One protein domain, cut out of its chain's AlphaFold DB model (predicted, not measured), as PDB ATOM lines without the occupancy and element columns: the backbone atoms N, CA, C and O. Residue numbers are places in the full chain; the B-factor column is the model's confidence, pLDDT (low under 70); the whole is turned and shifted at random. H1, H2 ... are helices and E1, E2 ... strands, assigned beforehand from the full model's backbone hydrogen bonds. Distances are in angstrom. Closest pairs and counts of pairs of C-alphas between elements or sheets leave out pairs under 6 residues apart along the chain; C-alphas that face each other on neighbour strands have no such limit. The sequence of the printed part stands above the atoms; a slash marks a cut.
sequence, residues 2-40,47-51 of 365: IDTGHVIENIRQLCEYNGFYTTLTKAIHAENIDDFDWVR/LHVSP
ATOM      1  N   ILE A   2     -51.615  46.376  -0.457       88.25
ATOM      2  CA  ILE A   2     -50.971  45.226  -1.136       88.25
ATOM      3  C   ILE A   2     -49.536  45.566  -1.581       88.25
ATOM      4  O   ILE A   2     -48.601  44.856  -1.226       88.25
ATOM      5  N   ASP A   3     -49.332  46.700  -2.257       88.88
ATOM      6  CA  ASP A   3     -47.989  47.139  -2.682       88.88
ATOM      7  C   ASP A   3     -47.024  47.339  -1.505       88.88
ATOM      8  O   ASP A   3     -45.837  47.037  -1.602       88.88
ATOM      9  N   THR A   4     -47.530  47.789  -0.359       88.50
ATOM     10  CA  THR A   4     -46.745  47.906   0.875       88.50
ATOM     11  C   THR A   4     -46.215  46.542   1.308       88.50
ATOM     12  O   THR A   4     -45.035  46.411   1.617       88.50
ATOM     13  N   GLY A   5     -47.061  45.508   1.247       90.56
ATOM     14  CA  GLY A   5     -46.662  44.121   1.470       90.56
ATOM     15  C   GLY A   5     -45.543  43.659   0.535       90.56
ATOM     16  O   GLY A   5     -44.607  42.999   0.983       90.56
ATOM     17  N   HIS A   6     -45.591  44.062  -0.741       92.19
ATOM     18  CA  HIS A   6     -44.509  43.776  -1.684       92.19
ATOM     19  C   HIS A   6     -43.184  44.412  -1.270       92.19
ATOM     20  O   HIS A   6     -42.149  43.746  -1.279       92.19
ATOM     21  N   VAL A   7     -43.210  45.700  -0.922       91.94
ATOM     22  CA  VAL A   7     -42.012  46.449  -0.518       91.94
ATOM     23  C   VAL A   7     -41.406  45.848   0.746       91.94
ATOM     24  O   VAL A   7     -40.207  45.570   0.771       91.94
ATOM     25  N   ILE A   8     -42.236  45.597   1.761       90.00
ATOM     26  CA  ILE A   8     -41.818  44.992   3.028       90.00
ATOM     27  C   ILE A   8     -41.149  43.646   2.777       90.00
ATOM     28  O   ILE A   8     -40.021  43.449   3.213       90.00
ATOM     29  N   GLU A   9     -41.807  42.734   2.054       91.50
ATOM     30  CA  GLU A   9     -41.254  41.400   1.816       91.50
ATOM     31  C   GLU A   9     -39.963  41.461   1.000       91.50
ATOM     32  O   GLU A   9     -39.029  40.716   1.281       91.50
ATOM     33  N   ASN A  10     -39.864  42.371   0.030       92.38
ATOM     34  CA  ASN A  10     -38.645  42.533  -0.752       92.38
ATOM     35  C   ASN A  10     -37.460  42.992   0.113       92.38
ATOM     36  O   ASN A  10     -36.386  42.396   0.052       92.38
ATOM     37  N   ILE A  11     -37.660  44.024   0.939       92.19
ATOM     38  CA  ILE A  11     -36.628  44.509   1.867       92.19
ATOM     39  C   ILE A  11     -36.281  43.409   2.874       92.19
ATOM     40  O   ILE A  11     -35.108  43.166   3.138       92.19
ATOM     41  N   ARG A  12     -37.287  42.691   3.381       90.94
ATOM     42  CA  ARG A  12     -37.111  41.584   4.321       90.94
ATOM     43  C   ARG A  12     -36.210  40.487   3.762       90.94
ATOM     44  O   ARG A  12     -35.231  40.123   4.404       90.94
ATOM     45  N   GLN A  13     -36.513  40.003   2.556       91.50
ATOM     46  CA  GLN A  13     -35.732  38.974   1.864       91.50
ATOM     47  C   GLN A  13     -34.283  39.420   1.647       91.50
ATOM     48  O   GLN A  13     -33.366  38.639   1.877       91.50
ATOM     49  N   LEU A  14     -34.064  40.683   1.268       93.06
ATOM     50  CA  LEU A  14     -32.726  41.255   1.110       93.06
ATOM     51  C   LEU A  14     -31.957  41.335   2.435       93.06
ATOM     52  O   LEU A  14     -30.801  40.922   2.498       93.06
ATOM     53  N   CYS A  15     -32.572  41.861   3.494       92.19
ATOM     54  CA  CYS A  15     -31.932  41.988   4.802       92.19
ATOM     55  C   CYS A  15     -31.586  40.618   5.394       92.19
ATOM     56  O   CYS A  15     -30.451  40.399   5.813       92.19
ATOM     57  N   GLU A  16     -32.532  39.681   5.382       90.69
ATOM     58  CA  GLU A  16     -32.328  38.348   5.956       90.69
ATOM     59  C   GLU A  16     -31.366  37.490   5.131       90.69
ATOM     60  O   GLU A  16     -30.569  36.754   5.710       90.69
ATOM     61  N   TYR A  17     -31.342  37.646   3.801       92.00
ATOM     62  CA  TYR A  17     -30.298  37.055   2.956       92.00
ATOM     63  C   TYR A  17     -28.890  37.497   3.392       92.00
ATOM     64  O   TYR A  17     -27.955  36.700   3.390       92.00
ATOM     65  N   ASN A  18     -28.743  38.755   3.819       92.38
ATOM     66  CA  ASN A  18     -27.482  39.315   4.310       92.38
ATOM     67  C   ASN A  18     -27.239  39.068   5.815       92.38
ATOM     68  O   ASN A  18     -26.341  39.673   6.396       92.38
ATOM     69  N   GLY A  19     -28.017  38.189   6.455       90.44
ATOM     70  CA  GLY A  19     -27.814  37.782   7.849       90.44
ATOM     71  C   GLY A  19     -28.406  38.722   8.903       90.44
ATOM     72  O   GLY A  19     -28.092  38.574  10.082       90.44
ATOM     73  N   PHE A  20     -29.256  39.675   8.513       90.88
ATOM     74  CA  PHE A  20     -29.979  40.523   9.463       90.88
ATOM     75  C   PHE A  20     -31.301  39.885   9.891       90.88
ATOM     76  O   PHE A  20     -31.964  39.208   9.116       90.88
ATOM     77  N   TYR A  21     -31.737  40.172  11.111       86.50
ATOM     78  CA  TYR A  21     -33.082  39.879  11.582       86.50
ATOM     79  C   TYR A  21     -34.004  41.052  11.295       86.50
ATOM     80  O   TYR A  21     -33.622  42.218  11.445       86.50
ATOM     81  N   THR A  22     -35.246  40.736  10.944       86.31
ATOM     82  CA  THR A  22     -36.276  41.744  10.727       86.31
ATOM     83  C   THR A  22     -37.484  41.521  11.627       86.31
ATOM     84  O   THR A  22     -37.844  40.393  11.968       86.31
ATOM     85  N   THR A  23     -38.135  42.609  12.029       82.00
ATOM     86  CA  THR A  23     -39.465  42.552  12.645       82.00
ATOM     87  C   THR A  23     -40.274  43.764  12.231       82.00
ATOM     88  O   THR A  23     -39.729  44.838  11.994       82.00
ATOM     89  N   LEU A  24     -41.590  43.609  12.180       78.56
ATOM     90  CA  LEU A  24     -42.500  44.713  11.914       78.56
ATOM     91  C   LEU A  24     -43.207  45.133  13.187       78.56
ATOM     92  O   LEU A  24     -43.576  44.296  14.016       78.56
ATOM     93  N   THR A  25     -43.407  46.434  13.313       74.50
ATOM     94  CA  THR A  25     -44.298  47.025  14.302       74.50
ATOM     95  C   THR A  25     -45.266  47.964  13.606       74.50
ATOM     96  O   THR A  25     -45.048  48.389  12.468       74.50
ATOM     97  N   LYS A  26     -46.329  48.319  14.320       71.44
ATOM     98  CA  LYS A  26     -47.179  49.446  13.952       71.44
ATOM     99  C   LYS A  26     -46.320  50.708  13.799       71.44
ATOM    100  O   LYS A  26     -45.313  50.847  14.503       71.44
ATOM    101  N   ALA A  27     -46.693  51.579  12.868       69.94
ATOM    102  CA  ALA A  27     -46.121  52.916  12.814       69.94
ATOM    103  C   ALA A  27     -46.535  53.708  14.065       69.94
ATOM    104  O   ALA A  27     -47.613  53.487  14.612       69.94
ATOM    105  N   ILE A  28     -45.667  54.600  14.536       62.56
ATOM    106  CA  ILE A  28     -45.983  55.504  15.649       62.56
ATOM    107  C   ILE A  28     -46.613  56.764  15.053       62.56
ATOM    108  O   ILE A  28     -46.096  57.306  14.071       62.56
ATOM    109  N   HIS A  29     -47.729  57.214  15.626       60.56
ATOM    110  CA  HIS A  29     -48.336  58.482  15.241       60.56
ATOM    111  C   HIS A  29     -47.601  59.679  15.832       60.56
ATOM    112  O   HIS A  29     -46.918  59.574  16.847       60.56
ATOM    113  N   ALA A  30     -47.783  60.811  15.147       57.88
ATOM    114  CA  ALA A  30     -47.245  62.120  15.470       57.88
ATOM    115  C   ALA A  30     -47.071  62.353  16.976       57.88
ATOM    116  O   ALA A  30     -48.027  62.311  17.749       57.88
ATOM    117  N   GLU A  31     -45.847  62.697  17.368       61.72
ATOM    118  CA  GLU A  31     -45.522  63.111  18.736       61.72
ATOM    119  C   GLU A  31     -46.205  64.446  19.108       61.72
ATOM    120  O   GLU A  31     -46.213  64.848  20.272       61.72
ATOM    121  N   ASN A  32     -46.787  65.145  18.121       70.56
ATOM    122  CA  ASN A  32     -47.353  66.482  18.246       70.56
ATOM    123  C   ASN A  32     -48.739  66.595  17.578       70.56
ATOM    124  O   ASN A  32     -48.946  66.165  16.449       70.56
ATOM    125  N   ILE A  33     -49.679  67.255  18.262       76.25
ATOM    126  CA  ILE A  33     -51.074  67.473  17.835       76.25
ATOM    127  C   ILE A  33     -51.220  68.317  16.553       76.25
ATOM    128  O   ILE A  33     -52.262  68.283  15.900       76.25
ATOM    129  N   ASP A  34     -50.182  69.078  16.209       74.44
ATOM    130  CA  ASP A  34     -50.146  69.985  15.060       74.44
ATOM    131  C   ASP A  34     -49.337  69.432  13.872       74.44
ATOM    132  O   ASP A  34     -49.202  70.130  12.862       74.44
ATOM    133  N   ASP A  35     -48.799  68.216  14.005       81.81
ATOM    134  CA  ASP A  35     -48.047  67.522  12.966       81.81
ATOM    135  C   ASP A  35     -48.954  66.525  12.227       81.81
ATOM    136  O   ASP A  35     -49.445  65.536  12.780       81.81
ATOM    137  N   PHE A  36     -49.189  66.825  10.952       85.44
ATOM    138  CA  PHE A  36     -50.027  66.045  10.049       85.44
ATOM    139  C   PHE A  36     -49.224  65.440   8.893       85.44
ATOM    140  O   PHE A  36     -49.821  65.026   7.900       85.44
ATOM    141  N   ASP A  37     -47.896  65.335   9.012       81.62
ATOM    142  CA  ASP A  37     -47.068  64.702   7.977       81.62
ATOM    143  C   ASP A  37     -47.503  63.251   7.716       81.62
ATOM    144  O   ASP A  37     -47.511  62.812   6.572       81.62
ATOM    145  N   TRP A  38     -48.004  62.550   8.739       78.94
ATOM    146  CA  TRP A  38     -48.594  61.211   8.609       78.94
ATOM    147  C   TRP A  38     -49.868  61.162   7.748       78.94
ATOM    148  O   TRP A  38     -50.245  60.094   7.274       78.94
ATOM    149  N   VAL A  39     -50.562  62.287   7.541       83.75
ATOM    150  CA  VAL A  39     -51.693  62.370   6.602       83.75
ATOM    151  C   VAL A  39     -51.165  62.508   5.177       83.75
ATOM    152  O   VAL A  39     -51.708  61.891   4.264       83.75
ATOM    153  N   ARG A  40     -50.101  63.291   4.971       80.56
ATOM    154  CA  ARG A  40     -49.479  63.487   3.653       80.56
ATOM    155  C   ARG A  40     -48.733  62.236   3.184       80.56
ATOM    156  O   ARG A  40     -48.844  61.849   2.024       80.56
ATOM    157  N   LEU A  47     -40.525  48.724   9.708       84.75
ATOM    158  CA  LEU A  47     -39.652  47.558   9.567       84.75
ATOM    159  C   LEU A  47     -38.354  47.814  10.332       84.75
ATOM    160  O   LEU A  47     -37.549  48.657   9.947       84.75
ATOM    161  N   HIS A  48     -38.150  47.072  11.411       85.00
ATOM    162  CA  HIS A  48     -36.917  47.098  12.184       85.00
ATOM    163  C   HIS A  48     -35.947  46.069  11.613       85.00
ATOM    164  O   HIS A  48     -36.341  44.927  11.371       85.00
ATOM    165  N   VAL A  49     -34.688  46.466  11.430       88.50
ATOM    166  CA  VAL A  49     -33.609  45.625  10.894       88.50
ATOM    167  C   VAL A  49     -32.437  45.666  11.868       88.50
ATOM    168  O   VAL A  49     -32.023  46.744  12.286       88.50
ATOM    169  N   SER A  50     -31.913  44.503  12.251       85.44
ATOM    170  CA  SER A  50     -30.857  44.393  13.265       85.44
ATOM    171  C   SER A  50     -29.968  43.175  13.019       85.44
ATOM    172  O   SER A  50     -30.469  42.155  12.552       85.44
ATOM    173  N   PRO A  51     -28.665  43.231  13.348       84.88
ATOM    174  CA  PRO A  51     -27.798  42.050  13.325       84.88
ATOM    175  C   PRO A  51     -28.159  41.023  14.416       84.88
ATOM    176  O   PRO A  51     -27.817  39.850  14.300       84.88
TER     177      PRO A  51
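What this domain is: This is residues 2 to 40 and 47 to 51 of the 365 residues of an uncharacterized protein of Paenibacillus larvae subsp. larvae DSM 25719 (UniProt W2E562). One long helix, H1, packs with residues 8 to 16 on a two-stranded ribbon of E1 and E2, while residues after E1 run out as an arm to the small helix H2. The printed part has 44 residues, in the order H1, E1, H2, E2, with an antiparallel sheet and a mixed class. It is flat, 40 by 24 by 12 A, and only just loose, close to extended, with a radius of gyration of the C-alphas of 13.8 A.

Where its parts are: H1, residues 2 to 17, starts at C-alpha 2 (-50.971, 45.226, -1.136) and is 22.6 A long. E1 is residues 21 to 26, 17.2 A; H2 is residues 37 to 40; E2 is residues 47 to 50, ending at C-alpha 50 (-30.857, 44.393, 13.265).

How they stand to each other: E1 and E2 are antiparallel at 149 degrees, with N 21 and O 50 2.8 A apart, within hydrogen-bond range. The closest C-alphas of H1 and E1, Arg 12 and Thr 22, are 6.5 A apart. H1 and H2 are apart. In H1 every O i to N i+4 pair is within hydrogen-bond range; H2 is too short for one.

The domain as a whole: Residues 41 to 46 are not printed; C-alphas 40 and 47 are 19.6 A apart. Residues 27 to 31 have pLDDT under 70.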